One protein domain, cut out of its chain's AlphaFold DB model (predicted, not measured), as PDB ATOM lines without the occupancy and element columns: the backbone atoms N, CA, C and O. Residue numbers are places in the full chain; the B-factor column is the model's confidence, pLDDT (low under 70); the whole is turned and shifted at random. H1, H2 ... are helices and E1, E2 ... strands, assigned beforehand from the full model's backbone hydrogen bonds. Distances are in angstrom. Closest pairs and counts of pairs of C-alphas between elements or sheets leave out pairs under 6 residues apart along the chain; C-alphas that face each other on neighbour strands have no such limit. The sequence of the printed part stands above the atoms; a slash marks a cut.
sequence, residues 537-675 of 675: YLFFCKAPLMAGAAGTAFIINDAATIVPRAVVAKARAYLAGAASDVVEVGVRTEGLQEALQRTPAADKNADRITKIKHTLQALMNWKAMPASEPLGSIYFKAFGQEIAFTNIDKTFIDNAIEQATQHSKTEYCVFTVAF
ATOM      1  N   TYR A 537     143.736 184.433 241.479       46.47
ATOM      2  CA  TYR A 537     145.165 184.104 241.548       46.47
ATOM      3  C   TYR A 537     146.009 185.380 241.531       46.47
ATOM      4  O   TYR A 537     145.526 186.431 241.107       46.47
ATOM      5  N   LEU A 538     147.280 185.285 241.938       36.50
ATOM      6  CA  LEU A 538     148.259 186.323 241.620       36.50
ATOM      7  C   LEU A 538     148.516 186.267 240.108       36.50
ATOM      8  O   LEU A 538     149.187 185.370 239.599       36.50
ATOM      9  N   PHE A 539     147.879 187.186 239.393       40.53
ATOM     10  CA  PHE A 539     147.835 187.219 237.941       40.53
ATOM     11  C   PHE A 539     148.533 188.489 237.469       40.53
ATOM     12  O   PHE A 539     148.045 189.592 237.717       40.53
ATOM     13  N   PHE A 540     149.672 188.340 236.796       41.72
ATOM     14  CA  PHE A 540     150.328 189.455 236.129       41.72
ATOM     15  C   PHE A 540     149.899 189.439 234.666       41.72
ATOM     16  O   PHE A 540     150.276 188.559 233.893       41.72
ATOM     17  N   CYS A 541     149.065 190.410 234.300       44.50
ATOM     18  CA  CYS A 541     148.587 190.599 232.938       44.50
ATOM     19  C   CYS A 541     149.036 191.958 232.430       44.50
ATOM     20  O   CYS A 541     148.705 192.985 233.027       44.50
ATOM     21  N   LYS A 542     149.752 191.974 231.307       54.03
ATOM     22  CA  LYS A 542     150.082 193.215 230.613       54.03
ATOM     23  C   LYS A 542     149.165 193.335 229.403       54.03
ATOM     24  O   LYS A 542     149.464 192.826 228.327       54.03
ATOM     25  N   ALA A 543     148.042 194.029 229.596       54.94
ATOM     26  CA  ALA A 543     146.976 194.164 228.601       54.94
ATOM     27  C   ALA A 543     147.439 194.605 227.190       54.94
ATOM     28  O   ALA A 543     146.893 194.075 226.223       54.94
ATOM     29  N   PRO A 544     148.443 195.497 227.018       58.69
ATOM     30  CA  PRO A 544     148.948 195.830 225.686       58.69
ATOM     31  C   PRO A 544     149.577 194.640 224.962       58.69
ATOM     32  O   PRO A 544     149.396 194.516 223.760       58.69
ATOM     33  N   LEU A 545     150.274 193.752 225.680       62.59
ATOM     34  CA  LEU A 545     150.989 192.628 225.076       62.59
ATOM     35  C   LEU A 545     150.106 191.392 224.865       62.59
ATOM     36  O   LEU A 545     150.594 190.405 224.332       62.59
ATOM     37  N   MET A 546     148.849 191.400 225.334       69.56
ATOM     38  CA  MET A 546     147.978 190.209 225.353       69.56
ATOM     39  C   MET A 546     148.685 188.939 225.872       69.56
ATOM     40  O   MET A 546     148.332 187.809 225.529       69.56
ATOM     41  N   ALA A 547     149.679 189.153 226.730       78.38
ATOM     42  CA  ALA A 547     150.528 188.147 227.321       78.38
ATOM     43  C   ALA A 547     150.419 188.257 228.839       78.38
ATOM     44  O   ALA A 547     150.256 189.348 229.407       78.38
ATOM     45  N   GLY A 548     150.496 187.114 229.499       79.38
ATOM     46  CA  GLY A 548     150.389 187.043 230.943       79.38
ATOM     47  C   GLY A 548     151.126 185.847 231.499       79.38
ATOM     48  O   GLY A 548     151.331 184.841 230.820       79.38
ATOM     49  N   ALA A 549     151.483 185.954 232.768       84.25
ATOM     50  CA  ALA A 549     152.022 184.853 233.536       84.25
ATOM     51  C   ALA A 549     151.273 184.758 234.864       84.25
ATOM     52  O   ALA A 549     150.912 185.762 235.485       84.25
ATOM     53  N   ALA A 550     151.029 183.529 235.299       83.00
ATOM     54  CA  ALA A 550     150.446 183.230 236.591       83.00
ATOM     55  C   ALA A 550     151.368 182.274 237.343       83.00
ATOM     56  O   ALA A 550     151.681 181.187 236.852       83.00
ATOM     57  N   GLY A 551     151.779 182.686 238.540       83.06
ATOM     58  CA  GLY A 551     152.448 181.826 239.508       83.06
ATOM     59  C   GLY A 551     151.426 181.297 240.506       83.06
ATOM     60  O   GLY A 551     150.654 182.064 241.080       83.06
ATOM     61  N   THR A 552     151.412 179.986 240.723       81.06
ATOM     62  CA  THR A 552     150.557 179.345 241.727       81.06
ATOM     63  C   THR A 552     151.393 178.440 242.612       81.06
ATOM     64  O   THR A 552     152.187 177.651 242.103       81.06
ATOM     65  N   ALA A 553     151.203 178.554 243.925       83.88
ATOM     66  CA  ALA A 553     151.828 177.690 244.911       83.88
ATOM     67  C   ALA A 553     150.748 177.062 245.799       83.88
ATOM     68  O   ALA A 553     149.875 177.764 246.310       83.88
ATOM     69  N   PHE A 554     150.810 175.747 245.978       83.38
ATOM     70  CA  PHE A 554     149.956 174.981 246.877       83.38
ATOM     71  C   PHE A 554     150.821 174.406 247.994       83.38
ATOM     72  O   PHE A 554     151.821 173.746 247.719       83.38
ATOM     73  N   ILE A 555     150.431 174.647 249.245       84.81
ATOM     74  CA  ILE A 555     151.092 174.091 250.429       84.81
ATOM     75  C   ILE A 555     150.052 173.257 251.175       84.81
ATOM     76  O   ILE A 555     149.041 173.782 251.641       84.81
ATOM     77  N   ILE A 556     150.294 171.952 251.258       84.38
ATOM     78  CA  ILE A 556     149.475 170.993 251.998       84.38
ATOM     79  C   ILE A 556     150.193 170.715 253.313       84.38
ATOM     80  O   ILE A 556     151.273 170.129 253.319       84.38
ATOM     81  N   ASN A 557     149.602 171.146 254.424       84.19
ATOM     82  CA  ASN A 557     150.154 170.924 255.759       84.19
ATOM     83  C   ASN A 557     149.538 169.686 256.409       84.19
ATOM     84  O   ASN A 557     148.379 169.356 256.158       84.19
ATOM     85  N   ASP A 558     150.307 169.056 257.291       76.38
ATOM     86  CA  ASP A 558     149.806 168.065 258.238       76.38
ATOM     87  C   ASP A 558     149.720 168.719 259.625       76.38
ATOM     88  O   ASP A 558     150.592 169.498 260.005       76.38
ATOM     89  N   ALA A 559     148.671 168.424 260.391       72.44
ATOM     90  CA  ALA A 559     148.542 168.913 261.762       72.44
ATOM     91  C   ALA A 559     149.599 168.306 262.706       72.44
ATOM     92  O   ALA A 559     149.890 168.884 263.755       72.44
ATOM     93  N   ALA A 560     150.163 167.148 262.351       68.56
ATOM     94  CA  ALA A 560     151.129 166.422 263.166       68.56
ATOM     95  C   ALA A 560     152.553 167.005 263.116       68.56
ATOM     96  O   ALA A 560     153.328 166.774 264.042       68.56
ATOM     97  N   THR A 561     152.915 167.759 262.070       68.38
ATOM     98  CA  THR A 561     154.295 168.232 261.856       68.38
ATOM     99  C   THR A 561     154.344 169.653 261.301       68.38
ATOM    100  O   THR A 561     153.470 170.060 260.547       68.38
ATOM    101  N   ILE A 562     155.411 170.405 261.597       77.25
ATOM    102  CA  ILE A 562     155.616 171.753 261.023       77.25
ATOM    103  C   ILE A 562     156.010 171.703 259.543       77.25
ATOM    104  O   ILE A 562     155.732 172.642 258.800       77.25
ATOM    105  N   VAL A 563     156.665 170.622 259.115       80.00
ATOM    106  CA  VAL A 563     157.070 170.442 257.719       80.00
ATOM    107  C   VAL A 563     155.823 170.167 256.869       80.00
ATOM    108  O   VAL A 563     155.057 169.266 257.221       80.00
ATOM    109  N   PRO A 564     155.596 170.900 255.762       83.69
ATOM    110  CA  PRO A 564     154.468 170.642 254.871       83.69
ATOM    111  C   PRO A 564     154.543 169.245 254.256       83.69
ATOM    112  O   PRO A 564     155.621 168.836 253.835       83.69
ATOM    113  N   ARG A 565     153.398 168.560 254.138       85.50
ATOM    114  CA  ARG A 565     153.260 167.233 253.507       85.50
ATOM    115  C   ARG A 565     153.591 167.294 252.025       85.50
ATOM    116  O   ARG A 565     154.262 166.410 251.501       85.50
ATOM    117  N   ALA A 566     153.106 168.342 251.362       87.12
ATOM    118  CA  ALA A 566     153.381 168.592 249.960       87.12
ATOM    119  C   ALA A 566     153.465 170.090 249.661       87.12
ATOM    120  O   ALA A 566     152.700 170.891 250.202       87.12
ATOM    121  N   VAL A 567     154.371 170.451 248.760       87.25
ATOM    122  CA  VAL A 567     154.498 171.790 248.184       87.25
ATOM    123  C   VAL A 567     154.511 171.643 246.673       87.25
ATOM    124  O   VAL A 567     155.320 170.894 246.140       87.25
ATOM    125  N   VAL A 568     153.627 172.354 245.981       87.62
ATOM    126  CA  VAL A 568     153.578 172.383 244.514       87.62
ATOM    127  C   VAL A 568     153.691 173.824 244.061       87.62
ATOM    128  O   VAL A 568     152.864 174.648 244.439       87.62
ATOM    129  N   ALA A 569     154.687 174.125 243.238       88.62
ATOM    130  CA  ALA A 569     154.863 175.416 242.593       88.62
ATOM    131  C   ALA A 569     154.693 175.252 241.084       88.62
ATOM    132  O   ALA A 569     155.243 174.334 240.481       88.62
ATOM    133  N   LYS A 570     153.923 176.141 240.467       87.75
ATOM    134  CA  LYS A 570     153.553 176.062 239.057       87.75
ATOM    135  C   LYS A 570     153.563 177.446 238.426       87.75
ATOM    136  O   LYS A 570     152.975 178.375 238.980       87.75
ATOM    137  N   ALA A 571     154.142 177.545 237.235       88.56
ATOM    138  CA  ALA A 571     154.050 178.708 236.365       88.56
ATOM    139  C   ALA A 571     153.195 178.382 235.135       88.56
ATOM    140  O   ALA A 571     153.361 177.346 234.489       88.56
ATOM    141  N   ARG A 572     152.272 179.282 234.802       87.38
ATOM    142  CA  ARG A 572     151.427 179.201 233.609       87.38
ATOM    143  C   ARG A 572     151.601 180.465 232.785       87.38
ATOM    144  O   ARG A 572     151.513 181.559 233.337       87.38
ATOM    145  N   ALA A 573     151.818 180.309 231.487       87.25
ATOM    146  CA  ALA A 573     151.930 181.413 230.543       87.25
ATOM    147  C   ALA A 573     150.677 181.501 229.671       87.25
ATOM    148  O   ALA A 573     150.035 180.491 229.376       87.25
ATOM    149  N   TYR A 574     150.353 182.722 229.268       84.62
ATOM    150  CA  TYR A 574     149.264 183.067 228.370       84.62
ATOM    151  C   TYR A 574     149.858 183.902 227.251       84.62
ATOM    152  O   TYR A 574     150.507 184.913 227.521       84.62
ATOM    153  N   LEU A 575     149.654 183.474 226.013       80.50
ATOM    154  CA  LEU A 575     150.146 184.174 224.839       80.50
ATOM    155  C   LEU A 575     149.237 183.857 223.660       80.50
ATOM    156  O   LEU A 575     148.843 182.711 223.465       80.50
ATOM    157  N   ALA A 576     148.924 184.877 222.871       74.88
ATOM    158  CA  ALA A 576     148.234 184.741 221.595       74.88
ATOM    159  C   ALA A 576     146.908 183.938 221.631       74.88
ATOM    160  O   ALA A 576     146.613 183.139 220.743       74.88
ATOM    161  N   GLY A 577     146.106 184.102 222.690       78.75
ATOM    162  CA  GLY A 577     144.852 183.354 222.862       78.75
ATOM    163  C   GLY A 577     145.025 181.902 223.335       78.75
ATOM    164  O   GLY A 577     144.037 181.179 223.482       78.75
ATOM    165  N   ALA A 578     146.254 181.476 223.621       83.75
ATOM    166  CA  ALA A 578     146.589 180.174 224.177       83.75
ATOM    167  C   ALA A 578     147.119 180.299 225.613       83.75
ATOM    168  O   ALA A 578     147.594 181.351 226.043       83.75
ATOM    169  N   ALA A 579     147.034 179.206 226.366       87.44
ATOM    170  CA  ALA A 579     147.577 179.091 227.710       87.44
ATOM    171  C   ALA A 579     148.320 177.764 227.870       87.44
ATOM    172  O   ALA A 579     147.846 176.735 227.395       87.44
ATOM    173  N   SER A 580     149.449 177.758 228.572       88.62
ATOM    174  CA  SER A 580     150.200 176.527 228.829       88.62
ATOM    175  C   SER A 580     150.868 176.528 230.199       88.62
ATOM    176  O   SER A 580     151.332 177.559 230.691       88.62
ATOM    177  N   ASP A 581     150.899 175.354 230.827       88.69
ATOM    178  CA  ASP A 581     151.570 175.112 232.104       88.69
ATOM    179  C   ASP A 581     153.079 174.961 231.853       88.69
ATOM    180  O   ASP A 581     153.542 173.846 231.655       88.69
ATOM    181  N   VAL A 582     153.843 176.058 231.829       90.31
ATOM    182  CA  VAL A 582     155.263 176.066 231.415       90.31
ATOM    183  C   VAL A 582     156.114 175.128 232.265       90.31
ATOM    184  O   VAL A 582     156.784 174.252 231.724       90.31
ATOM    185  N   VAL A 583     156.060 175.290 233.587       92.69
ATOM    186  CA  VAL A 583     156.806 174.456 234.532       92.69
ATOM    187  C   VAL A 583     155.987 174.219 235.791       92.69
ATOM    188  O   VAL A 583     155.275 175.104 236.270       92.69
ATOM    189  N   GLU A 584     156.099 173.018 236.339       93.38
ATOM    190  CA  GLU A 584     155.584 172.670 237.655       93.38
ATOM    191  C   GLU A 584     156.587 171.796 238.394       93.38
ATOM    192  O   GLU A 584     157.102 170.825 237.844       93.38
ATOM    193  N   VAL A 585     156.837 172.132 239.654       93.94
ATOM    194  CA  VAL A 585     157.677 171.354 240.560       93.94
ATOM    195  C   VAL A 585     156.842 171.015 241.778       93.94
ATOM    196  O   VAL A 585     156.243 171.902 242.389       93.94
ATOM    197  N   GLY A 586     156.796 169.737 242.134       91.12
ATOM    198  CA  GLY A 586     156.127 169.291 243.346       91.12
ATOM    199  C   GLY A 586     157.049 168.463 244.216       91.12
ATOM    200  O   GLY A 586     157.745 167.581 243.724       91.12
ATOM    201  N   VAL A 587     157.035 168.744 245.515       91.31
ATOM    202  CA  VAL A 587     157.788 168.028 246.545       91.31
ATOM    203  C   VAL A 587     156.798 167.460 247.552       91.31
ATOM    204  O   VAL A 587     155.912 168.175 248.016       91.31
ATOM    205  N   ARG A 588     156.955 166.187 247.908       89.69
ATOM    206  CA  ARG A 588     156.212 165.502 248.976       89.69
ATOM    207  C   ARG A 588     157.204 164.997 250.016       89.69
ATOM    208  O   ARG A 588     158.278 164.539 249.647       89.69
ATOM    209  N   THR A 589     156.857 165.079 251.293       87.31
ATOM    210  CA  THR A 589     157.773 164.827 252.428       87.31
ATOM    211  C   THR A 589     157.241 163.746 253.370       87.31
ATOM    212  O   THR A 589     157.515 163.749 254.567       87.31
ATOM    213  N   GLU A 590     156.439 162.828 252.838       83.69
ATOM    214  CA  GLU A 590     155.723 161.819 253.617       83.69
ATOM    215  C   GLU A 590     156.616 161.011 254.569       83.69
ATOM    216  O   GLU A 590     156.336 160.980 255.769       83.69
ATOM    217  N   GLY A 591     157.734 160.468 254.078       82.19
ATOM    218  CA  GLY A 591     158.685 159.730 254.913       82.19
ATOM    219  C   GLY A 591     159.431 160.613 255.918       82.19
ATOM    220  O   GLY A 591     159.675 160.205 257.050       82.19
ATOM    221  N   LEU A 592     159.739 161.863 255.562       82.06
ATOM    222  CA  LEU A 592     160.363 162.827 256.470       82.06
ATOM    223  C   LEU A 592     159.427 163.181 257.626       82.06
ATOM    224  O   LEU A 592     159.872 163.302 258.765       82.06
ATOM    225  N   GLN A 593     158.131 163.336 257.362       79.69
ATOM    226  CA  GLN A 593     157.153 163.571 258.416       79.69
ATOM    227  C   GLN A 593     157.027 162.368 259.346       79.69
ATOM    228  O   GLN A 593     157.018 162.551 260.561       79.69
ATOM    229  N   GLU A 594     156.979 161.153 258.802       80.06
ATOM    230  CA  GLU A 594     156.958 159.920 259.595       80.06
ATOM    231  C   GLU A 594     158.219 159.784 260.460       80.06
ATOM    232  O   GLU A 594     158.132 159.442 261.641       80.06
ATOM    233  N   ALA A 595     159.389 160.141 259.923       78.00
ATOM    234  CA  ALA A 595     160.636 160.187 260.680       78.00
ATOM    235  C   ALA A 595     160.587 161.240 261.801       78.00
ATOM    236  O   ALA A 595     160.947 160.948 262.942       78.00
ATOM    237  N   LEU A 596     160.094 162.449 261.515       77.50
ATOM    238  CA  LEU A 596     159.952 163.520 262.507       77.50
ATOM    239  C   LEU A 596     158.932 163.180 263.599       77.50
ATOM    240  O   LEU A 596     159.138 163.568 264.751       77.50
ATOM    241  N   GLN A 597     157.882 162.418 263.281       76.25
ATOM    242  CA  GLN A 597     156.899 161.950 264.262       76.25
ATOM    243  C   GLN A 597     157.507 161.040 265.339       76.25
ATOM    244  O   GLN A 597     156.977 160.960 266.445       76.25
ATOM    245  N   ARG A 598     158.641 160.393 265.050       77.25
ATOM    246  CA  ARG A 598     159.385 159.556 266.006       77.25
ATOM    247  C   ARG A 598     160.345 160.359 266.898       77.25
ATOM    248  O   ARG A 598     161.077 159.772 267.688       77.25
ATOM    249  N   THR A 599     160.360 161.689 266.786       74.19
ATOM    250  CA  THR A 599     161.255 162.588 267.536       74.19
ATOM    251  C   THR A 599     160.470 163.541 268.454       74.19
ATOM    252  O   THR A 599     159.257 163.693 268.286       74.19
ATOM    253  N   PRO A 600     161.132 164.275 269.377       68.06
ATOM    254  CA  PRO A 600     160.487 165.318 270.188       68.06
ATOM    255  C   PRO A 600     159.838 166.458 269.380       68.06
ATOM    256  O   PRO A 600     159.145 167.300 269.951       68.06
ATOM    257  N   ALA A 601     160.044 166.508 268.056       63.25
ATOM    258  CA  ALA A 601     159.357 167.433 267.157       63.25
ATOM    259  C   ALA A 601     157.840 167.166 267.050       63.25
ATOM    260  O   ALA A 601     157.097 168.064 266.653       63.25
ATOM    261  N   ALA A 602     157.377 165.970 267.434       63.44
ATOM    262  CA  ALA A 602     155.967 165.572 267.409       63.44
ATOM    263  C   ALA A 602     155.223 165.772 268.745       63.44
ATOM    264  O   ALA A 602     154.040 165.431 268.831       63.44
ATOM    265  N   ASP A 603     155.880 166.301 269.788       71.19
ATOM    266  CA  ASP A 603     155.261 166.482 271.107       71.19
ATOM    267  C   ASP A 603     154.021 167.380 271.007       71.19
ATOM    268  O   ASP A 603     154.115 168.583 270.763       71.19
ATOM    269  N   LYS A 604     152.833 166.798 271.202       65.50
ATOM    270  CA  LYS A 604     151.554 167.505 271.058       65.50
ATOM    271  C   LYS A 604     151.397 168.647 272.064       65.50
ATOM    272  O   LYS A 604     150.706 169.608 271.725       65.50
ATOM    273  N   ASN A 605     152.072 168.576 273.213       72.69
ATOM    274  CA  ASN A 605     151.964 169.538 274.310       72.69
ATOM    275  C   ASN A 605     152.969 170.696 274.211       72.69
ATOM    276  O   ASN A 605     152.813 171.696 274.910       72.69
ATOM    277  N   ALA A 606     153.974 170.589 273.340       72.75
ATOM    278  CA  ALA A 606     154.939 171.655 273.105       72.75
ATOM    279  C   ALA A 606     154.312 172.828 272.328       72.75
ATOM    280  O   ALA A 606     153.539 172.637 271.377       72.75
ATOM    281  N   ASP A 607     154.686 174.054 272.698       80.88
ATOM    282  CA  ASP A 607     154.293 175.255 271.969       80.88
ATOM    283  C   ASP A 607     154.950 175.299 270.575       80.88
ATOM    284  O   ASP A 607     155.909 174.583 270.263       80.88
ATOM    285  N   ARG A 608     154.424 176.158 269.698       76.75
ATOM    286  CA  ARG A 608     154.849 176.216 268.293       76.75
ATOM    287  C   ARG A 608     156.338 176.541 268.135       76.75
ATOM    288  O   ARG A 608     156.960 175.992 267.230       76.75
ATOM    289  N   ILE A 609     156.913 177.399 268.984       78.31
ATOM    290  CA  ILE A 609     158.328 177.792 268.888       78.31
ATOM    291  C   ILE A 609     159.218 176.612 269.283       78.31
ATOM    292  O   ILE A 609     160.179 176.303 268.575       78.31
ATOM    293  N   THR A 610     158.860 175.898 270.351       80.12
ATOM    294  CA  THR A 610     159.578 174.690 270.776       80.12
ATOM    295  C   THR A 610     159.520 173.593 269.713       80.12
ATOM    296  O   THR A 610     160.556 173.021 269.368       80.12
ATOM    297  N   LYS A 611     158.356 173.369 269.087       75.94
ATOM    298  CA  LYS A 611     158.235 172.438 267.953       75.94
ATOM    299  C   LYS A 611     159.124 172.836 266.771       75.94
ATOM    300  O   LYS A 611     159.764 171.964 266.183       75.94
ATOM    301  N   ILE A 612     159.204 174.129 266.428       79.50
ATOM    302  CA  ILE A 612     160.101 174.622 265.363       79.50
ATOM    303  C   ILE A 612     161.552 174.313 265.725       79.50
ATOM    304  O   ILE A 612     162.281 173.767 264.901       79.50
ATOM    305  N   LYS A 613     161.962 174.597 266.966       79.88
ATOM    306  CA  LYS A 613     163.327 174.348 267.440       79.88
ATOM    307  C   LYS A 613     163.696 172.863 267.383       79.88
ATOM    308  O   LYS A 613     164.749 172.531 266.845       79.88
ATOM    309  N   HIS A 614     162.824 171.977 267.866       80.69
ATOM    310  CA  HIS A 614     163.037 170.526 267.801       80.69
ATOM    311  C   HIS A 614     163.067 170.008 266.358       80.69
ATOM    312  O   HIS A 614     163.910 169.182 266.022       80.69
ATOM    313  N   THR A 615     162.196 170.530 265.487       78.75
ATOM    314  CA  THR A 615     162.184 170.174 264.060       78.75
ATOM    315  C   THR A 615     163.486 170.596 263.378       78.75
ATOM    316  O   THR A 615     164.098 169.794 262.681       78.75
ATOM    317  N   LEU A 616     163.951 171.829 263.610       77.62
ATOM    318  CA  LEU A 616     165.219 172.324 263.068       77.62
ATOM    319  C   LEU A 616     166.403 171.495 263.567       77.62
ATOM    320  O   LEU A 616     167.247 171.114 262.767       77.62
ATOM    321  N   GLN A 617     166.443 171.151 264.855       80.06
ATOM    322  CA  GLN A 617     167.486 170.280 265.406       80.06
ATOM    323  C   GLN A 617     167.473 168.881 264.773       80.06
ATOM    324  O   GLN A 617     168.532 168.356 264.433       80.06
ATOM    325  N   ALA A 618     166.292 168.293 264.563       77.19
ATOM    326  CA  ALA A 618     166.160 167.001 263.893       77.19
ATOM    327  C   ALA A 618     166.623 167.057 262.425       77.19
ATOM    328  O   ALA A 618     167.337 166.165 261.975       77.19
ATOM    329  N   LEU A 619     166.284 168.129 261.699       76.75
ATOM    330  CA  LEU A 619     166.731 168.356 260.319       76.75
ATOM    331  C   LEU A 619     168.238 168.645 260.230       76.75
ATOM    332  O   LEU A 619     168.898 168.179 259.307       76.75
ATOM    333  N   MET A 620     168.817 169.362 261.195       74.38
ATOM    334  CA  MET A 620     170.269 169.580 261.259       74.38
ATOM    335  C   MET A 620     171.035 168.270 261.486       74.38
ATOM    336  O   MET A 620     172.135 168.099 260.964       74.38
ATOM    337  N   ASN A 621     170.421 167.312 262.183       75.06
ATOM    338  CA  ASN A 621     170.950 165.968 262.399       75.06
ATOM    339  C   ASN A 621     170.486 164.954 261.335       75.06
ATOM    340  O   ASN A 621     170.441 163.756 261.610       75.06
ATOM    341  N   TRP A 622     170.175 165.391 260.108       71.75
ATOM    342  CA  TRP A 622     169.686 164.524 259.022       71.75
ATOM    343  C   TRP A 622     170.573 163.303 258.728       71.75
ATOM    344  O   TRP A 622     170.075 162.265 258.300       71.75
ATOM    345  N   LYS A 623     171.879 163.370 259.021       69.19
ATOM    346  CA  LYS A 623     172.794 162.223 258.895       69.19
ATOM    347  C   LYS A 623     172.406 161.033 259.779       69.19
ATOM    348  O   LYS A 623     172.785 159.910 259.448       69.19
ATOM    349  N   ALA A 624     171.664 161.265 260.861       68.00
ATOM    350  CA  ALA A 624     171.144 160.237 261.758       68.00
ATOM    351  C   ALA A 624     169.813 159.620 261.282       68.00
ATOM    352  O   ALA A 624     169.321 158.689 261.917       68.00
ATOM    353  N   MET A 625     169.222 160.113 260.185       67.56
ATOM    354  CA  MET A 625     168.007 159.529 259.611       67.56
ATOM    355  C   MET A 625     168.312 158.205 258.883       67.56
ATOM    356  O   MET A 625     169.426 158.036 258.368       67.56
ATOM    357  N   PRO A 626     167.346 157.263 258.826       65.06
ATOM    358  CA  PRO A 626     167.519 155.987 258.137       65.06
ATOM    359  C   PRO A 626     167.907 156.194 256.669       65.06
ATOM    360  O   PRO A 626     167.305 157.007 255.975       65.06
ATOM    361  N   ALA A 627     168.910 155.457 256.190       61.25
ATOM    362  CA  ALA A 627     169.414 155.613 254.823       61.25
ATOM    363  C   ALA A 627     168.540 154.923 253.757       61.25
ATOM    364  O   ALA A 627     168.638 155.278 252.588       61.25
ATOM    365  N   SER A 628     167.722 153.937 254.142       58.75
ATOM    366  CA  SER A 628     167.020 153.033 253.217       58.75
ATOM    367  C   SER A 628     165.560 153.394 252.934       58.75
ATOM    368  O   SER A 628     164.966 152.803 252.038       58.75
ATOM    369  N   GLU A 629     164.960 154.317 253.692       67.31
ATOM    370  CA  GLU A 629     163.569 154.739 253.487       67.31
ATOM    371  C   GLU A 629     163.526 156.099 252.773       67.31
ATOM    372  O   GLU A 629     164.244 157.023 253.171       67.31
ATOM    373  N   PRO A 630     162.699 156.261 251.724       77.69
ATOM    374  CA  PRO A 630     162.561 157.539 251.044       77.69
ATOM    375  C   PRO A 630     161.932 158.568 251.990       77.69
ATOM    376  O   PRO A 630     160.805 158.414 252.454       77.69
ATOM    377  N   LEU A 631     162.651 159.660 252.238       82.94
ATOM    378  CA  LEU A 631     162.206 160.804 253.037       82.94
ATOM    379  C   LEU A 631     161.124 161.620 252.309       82.94
ATOM    380  O   LEU A 631     160.378 162.390 252.914       82.94
ATOM    381  N   GLY A 632     161.015 161.460 250.996       86.38
ATOM    382  CA  GLY A 632     160.021 162.148 250.196       86.38
ATOM    383  C   GLY A 632     160.110 161.798 248.721       86.38
ATOM    384  O   GLY A 632     160.734 160.814 248.327       86.38
ATOM    385  N   SER A 633     159.506 162.635 247.892       89.19
ATOM    386  CA  SER A 633     159.604 162.550 246.436       89.19
ATOM    387  C   SER A 633     159.535 163.933 245.813       89.19
ATOM    388  O   SER A 633     158.828 164.801 246.328       89.19
ATOM    389  N   ILE A 634     160.192 164.110 244.675       90.62
ATOM    390  CA  ILE A 634     160.099 165.306 243.841       90.62
ATOM    391  C   ILE A 634     159.675 164.915 242.428       90.62
ATOM    392  O   ILE A 634     160.076 163.867 241.923       90.62
ATOM    393  N   TYR A 635     158.862 165.748 241.787       92.44
ATOM    394  CA  TYR A 635     158.526 165.612 240.374       92.44
ATOM    395  C   TYR A 635     158.675 166.942 239.643       92.44
ATOM    396  O   TYR A 635     158.506 168.017 240.227       92.44
ATOM    397  N   PHE A 636     158.929 166.840 238.342       93.12
ATOM    398  CA  PHE A 636     159.032 167.960 237.418       93.12
ATOM    399  C   PHE A 636     158.052 167.760 236.267       93.12
ATOM    400  O   PHE A 636     157.995 166.684 235.664       93.12
ATOM    401  N   LYS A 637     157.288 168.803 235.940       93.06
ATOM    402  CA  LYS A 637     156.473 168.856 234.726       93.06
ATOM    403  C   LYS A 637     156.876 170.029 233.855       93.06
ATOM    404  O   LYS A 637     157.097 171.125 234.366       93.06
ATOM    405  N   ALA A 638     156.880 169.802 232.548       91.44
ATOM    406  CA  ALA A 638     157.001 170.828 231.523       91.44
ATOM    407  C   ALA A 638     155.775 170.749 230.611       91.44
ATOM    408  O   ALA A 638     155.346 169.659 230.239       91.44
ATOM    409  N   PHE A 639     155.159 171.886 230.291       89.81
ATOM    410  CA  PHE A 639     153.942 171.946 229.461       89.81
ATOM    411  C   PHE A 639     152.803 171.029 229.960       89.81
ATOM    412  O   PHE A 639     152.043 170.453 229.187       89.81
ATOM    413  N   GLY A 640     152.682 170.859 231.282       88.94
ATOM    414  CA  GLY A 640     151.695 169.971 231.913       88.94
ATOM    415  C   GLY A 640     151.978 168.464 231.790       88.94
ATOM    416  O   GLY A 640     151.149 167.665 232.232       88.94
ATOM    417  N   GLN A 641     153.126 168.082 231.231       92.75
ATOM    418  CA  GLN A 641     153.613 166.707 231.120       92.75
ATOM    419  C   GLN A 641     154.673 166.441 232.184       92.75
ATOM    420  O   GLN A 641     155.614 167.213 232.315       92.75
ATOM    421  N   GLU A 642     154.522 165.374 232.960       94.50
ATOM    422  CA  GLU A 642     155.537 164.933 233.916       94.50
ATOM    423  C   GLU A 642     156.723 164.333 233.167       94.50
ATOM    424  O   GLU A 642     156.548 163.362 232.440       94.50
ATOM    425  N   ILE A 643     157.901 164.940 233.313       91.38
ATOM    426  CA  ILE A 643     159.104 164.586 232.542       91.38
ATOM    427  C   ILE A 643     160.090 163.743 233.353       91.38
ATOM    428  O   ILE A 643     160.875 162.984 232.795       91.38
ATOM    429  N   ALA A 644     160.045 163.886 234.677       89.38
ATOM    430  CA  ALA A 644     160.864 163.139 235.614       89.38
ATOM    431  C   ALA A 644     160.231 163.187 237.008       89.38
ATOM    432  O   ALA A 644     159.630 164.193 237.405       89.38
ATOM    433  N   PHE A 645     160.430 162.124 237.775       90.38
ATOM    434  CA  PHE A 645     160.209 162.107 239.213       90.38
ATOM    435  C   PHE A 645     161.301 161.265 239.868       90.38
ATOM    436  O   PHE A 645     161.904 160.417 239.223       90.38
ATOM    437  N   THR A 646     161.585 161.523 241.137       87.31
ATOM    438  CA  THR A 646     162.514 160.703 241.914       87.31
ATOM    439  C   THR A 646     162.139 160.734 243.386       87.31
ATOM    440  O   THR A 646     161.510 161.680 243.873       87.31
ATOM    441  N   ASN A 647     162.525 159.689 244.110       86.56
ATOM    442  CA  ASN A 647     162.445 159.691 245.559       86.56
ATOM    443  C   ASN A 647     163.595 160.521 246.139       86.56
ATOM    444  O   ASN A 647     164.702 160.550 245.605       86.56
ATOM    445  N   ILE A 648     163.308 161.210 247.237       82.81
ATOM    446  CA  ILE A 648     164.301 161.927 248.026       82.81
ATOM    447  C   ILE A 648     164.716 160.975 249.138       82.81
ATOM    448  O   ILE A 648     163.951 160.754 250.073       82.81
ATOM    449  N   ASP A 649     165.906 160.407 249.030       81.06
ATOM    450  CA  ASP A 649     166.544 159.644 250.098       81.06
ATOM    451  C   ASP A 649     167.792 160.381 250.608       81.06
ATOM    452  O   ASP A 649     168.121 161.491 250.174       81.06
ATOM    453  N   LYS A 650     168.488 159.774 251.568       75.00
ATOM    454  CA  LYS A 650     169.704 160.353 252.136       75.00
ATOM    455  C   LYS A 650     170.795 160.561 251.076       75.00
ATOM    456  O   LYS A 650     171.434 161.609 251.076       75.00
ATOM    457  N   THR A 651     170.961 159.613 250.154       76.50
ATOM    458  CA  THR A 651     171.988 159.676 249.101       76.50
ATOM    459  C   THR A 651     171.714 160.792 248.097       76.50
ATOM    460  O   THR A 651     172.633 161.489 247.673       76.50
ATOM    461  N   PHE A 652     170.442 161.029 247.779       75.88
ATOM    462  CA  PHE A 652     170.008 162.148 246.958       75.88
ATOM    463  C   PHE A 652     170.365 163.487 247.614       75.88
ATOM    464  O   PHE A 652     170.868 164.385 246.940       75.88
ATOM    465  N   ILE A 653     170.150 163.618 248.928       74.25
ATOM    466  CA  ILE A 653     170.496 164.830 249.683       74.25
ATOM    467  C   ILE A 653     172.018 165.033 249.729       74.25
ATOM    468  O   ILE A 653     172.475 166.145 249.470       74.25
ATOM    469  N   ASP A 654     172.797 163.981 250.011       75.00
ATOM    470  CA  ASP A 654     174.268 164.025 249.993       75.00
ATOM    471  C   ASP A 654     174.790 164.508 248.622       75.00
ATOM    472  O   ASP A 654     175.540 165.486 248.553       75.00
ATOM    473  N   ASN A 655     174.308 163.906 247.528       75.12
ATOM    474  CA  ASN A 655     174.684 164.280 246.160       75.12
ATOM    475  C   ASN A 655     174.273 165.719 245.806       75.12
ATOM    476  O   ASN A 655     175.045 166.451 245.187       75.12
ATOM    477  N   ALA A 656     173.068 166.149 246.194       72.50
ATOM    478  CA  ALA A 656     172.592 167.505 245.929       72.50
ATOM    479  C   ALA A 656     173.429 168.564 246.667       72.50
ATOM    480  O   ALA A 656     173.737 169.614 246.102       72.50
ATOM    481  N   ILE A 657     173.833 168.286 247.912       72.62
ATOM    482  CA  ILE A 657     174.718 169.163 248.690       72.62
ATOM    483  C   ILE A 657     176.104 169.224 248.046       72.62
ATOM    484  O   ILE A 657     176.656 170.317 247.897       72.62
ATOM    485  N   GLU A 658     176.664 168.089 247.628       71.50
ATOM    486  CA  GLU A 658     177.964 168.046 246.954       71.50
ATOM    487  C   GLU A 658     177.946 168.855 245.649       71.50
ATOM    488  O   GLU A 658     178.803 169.719 245.446       71.50
ATOM    489  N   GLN A 659     176.920 168.667 244.814       67.38
ATOM    490  CA  GLN A 659     176.755 169.416 243.567       67.38
ATOM    491  C   GLN A 659     176.557 170.916 243.801       67.38
ATOM    492  O   GLN A 659     177.151 171.720 243.083       67.38
ATOM    493  N   ALA A 660     175.772 171.313 244.808       63.97
ATOM    494  CA  ALA A 660     175.591 172.721 245.166       63.97
ATOM    495  C   ALA A 660     176.904 173.363 245.656       63.97
ATOM    496  O   ALA A 660     177.200 174.509 245.322       63.97
ATOM    497  N   THR A 661     177.722 172.603 246.388       59.84
ATOM    498  CA  THR A 661     179.035 173.047 246.891       59.84
ATOM    499  C   THR A 661     180.096 173.101 245.779       59.84
ATOM    500  O   THR A 661     181.044 173.885 245.858       59.84
ATOM    501  N   GLN A 662     179.948 172.295 244.721       48.97
ATOM    502  CA  GLN A 662     180.747 172.394 243.492       48.97
ATOM    503  C   GLN A 662     180.298 173.575 242.614       48.97
ATOM    504  O   GLN A 662     181.138 174.328 242.120       48.97
ATOM    505  N   HIS A 663     178.989 173.809 242.473       46.94
ATOM    506  CA  HIS A 663     178.449 174.936 241.702       46.94
ATOM    507  C   HIS A 663     178.763 176.293 242.341       46.94
ATOM    508  O   HIS A 663     179.015 177.251 241.620       46.94
ATOM    509  N   SER A 664     178.866 176.385 243.672       42.12
ATOM    510  CA  SER A 664     179.300 177.624 244.338       42.12
ATOM    511  C   SER A 664     180.769 177.993 244.079       42.12
ATOM    512  O   SER A 664     181.207 179.054 244.513       42.12
ATOM    513  N   LYS A 665     181.553 177.121 243.425       38.44
ATOM    514  CA  LYS A 665     182.963 177.356 243.066       38.44
ATOM    515  C   LYS A 665     183.175 177.683 241.586       38.44
ATOM    516  O   LYS A 665     184.309 177.953 241.201       38.44
ATOM    517  N   THR A 666     182.120 177.673 240.774       33.84
ATOM    518  CA  THR A 666     182.224 177.890 239.326       33.84
ATOM    519  C   THR A 666     181.291 179.031 238.932       33.84
ATOM    520  O   THR A 666     180.079 178.850 238.860       33.84
ATOM    521  N   GLU A 667     181.846 180.229 238.727       32.25
ATOM    522  CA  GLU A 667     181.120 181.353 238.128       32.25
ATOM    523  C   GLU A 667     180.785 181.001 236.674       32.25
ATOM    524  O   GLU A 667     181.599 181.168 235.770       32.25
ATOM    525  N   TYR A 668     179.572 180.507 236.443       31.02
ATOM    526  CA  TYR A 668     178.961 180.520 235.122       31.02
ATOM    527  C   TYR A 668     177.742 181.430 235.147       31.02
ATOM    528  O   TYR A 668     176.919 181.377 236.065       31.02
ATOM    529  N   CYS A 669     177.632 182.262 234.109       23.48
ATOM    530  CA  CYS A 669     176.448 183.048 233.808       23.48
ATOM    531  C   CYS A 669     175.222 182.133 233.759       23.48
ATOM    532  O   CYS A 669     174.965 181.447 232.771       23.48
ATOM    533  N   VAL A 670     174.428 182.167 234.826       22.47
ATOM    534  CA  VAL A 670     173.029 181.769 234.771       22.47
ATOM    535  C   VAL A 670     172.376 182.717 233.774       22.47
ATOM    536  O   VAL A 670     172.184 183.897 234.072       22.47
ATOM    537  N   PHE A 671     172.054 182.216 232.579       21.25
ATOM    538  CA  PHE A 671     171.089 182.873 231.707       21.25
ATOM    539  C   PHE A 671     169.767 182.917 232.465       21.25
ATOM    540  O   PHE A 671     168.950 181.999 232.449       21.25
ATOM    541  N   THR A 672     169.597 184.012 233.193       19.84
ATOM    542  CA  THR A 672     168.316 184.447 233.698       19.84
ATOM    543  C   THR A 672     167.547 184.835 232.449       19.84
ATOM    544  O   THR A 672     167.796 185.889 231.868       19.84
ATOM    545  N   VAL A 673     166.655 183.961 231.982       21.11
ATOM    546  CA  VAL A 673     165.607 184.383 231.055       21.11
ATOM    547  C   VAL A 673     164.701 185.301 231.869       21.11
ATOM    548  O   VAL A 673     163.770 184.861 232.542       21.11
ATOM    549  N   ALA A 674     165.065 186.580 231.897       19.77
ATOM    550  CA  ALA A 674     164.177 187.644 232.306       19.77
ATOM    551  C   ALA A 674     163.047 187.684 231.270       19.77
ATOM    552  O   ALA A 674     163.289 187.983 230.101       19.77
ATOM    553  N   PHE A 675     161.845 187.296 231.696       24.12
ATOM    554  CA  PHE A 675     160.610 187.534 230.953       24.12
ATOM    555  C   PHE A 675     160.111 188.960 231.180       24.12
ATOM    556  O   PHE A 675     160.212 189.440 232.335       24.12
TER     557      PHE A 675
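Overview. This is residues 537 to 675 of the 675 residues of the protein "Vitellogenin-like" of Pygocentrus nattereri (UniProt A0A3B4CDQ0). Look first for one long, twisted antiparallel sheet of six strands, a slab whose strands lie side by side in chain order, E1 to E6. The small helix H1 grazes it and H2 lies beyond one end of the strands, while H3 leads off from the edge strand E6 into a tail; residues 655 to 674 stick out free. The printed part has 139 residues, with three named helices and six named strands in the order E1 E2 E3 E4 H1 H2 E5 E6 H3, a mixed class of helices and strands. It is loose, with a radius of gyration of the C-alphas of 19.0 A and spans of 55 by 38 by 26 A.

Along the chain. Find C-alpha 539 at (147.835, 187.219, 237.941), where the strand E1, residues 539 to 542, begins. E2, residues 547 to 556, runs 30.1 A; E3, residues 566 to 575, runs 29.7 A; and E4, residues 578 to 588, runs 30.4 A from C-alpha 578 at (146.589, 180.174, 224.177). E5 is residues 632 to 638, 20.8 A, and E6 is residues 641 to 648, 20.6 A. Of the helices, H1 is residues 590 to 597, H2 is residues 608 to 620, 18.2 A, and H3 is residues 650 to 663, 20.0 A, ending with C-alpha 663 at (178.449, 174.936, 241.702).

Arrangement. Begin with E1 to E4, a meander, each strand the antiparallel neighbour of the one before. In the hairpin of E1 and E2, N 540 and O 549 are 3.1 A apart, within hydrogen-bond range. Look next at N 550 and O 572, 2.8 A, between E2 and E3, and at N 569 and O 585, 2.8 A, between E3 and E4. E4 and E5 are antiparallel at 168 degrees, with N 637 and O 584 2.8 A apart; the hairpin of E5 and E6 has N 634 and O 646 at 2.9 A. E1 and E6 are the edge strands. H1 only grazes the sheet, with residues 590 to 593; its closest C-alphas to E5 are those of Gly 591 and Gly 632, 5.5 A apart. H1 and H2 are close but not clearly touching, the C-alphas of Leu 596 and Thr 615 being closest at 7.2 A, with a steep tilt of 65 degrees, opposite ways. H2 and H3 are not on the sheet, and they are apart from each other. In H1, H2 and H3 every O i to N i+4 pair is within hydrogen-bond range.

Size, cuts and confidence. The C-alphas farthest apart, those of Pro 544 and Asn 605, are 55.4 A apart. The printed part has no cut and ends at residue 675, the chain's last. The link from H2 to E5, 11 residues, is long. The mean pLDDT of the printed part is 73.1; look for values under 70 at residues 537 to 546, 560 to 561, 600 to 602, 604, 623 to 629 and 659 to 675.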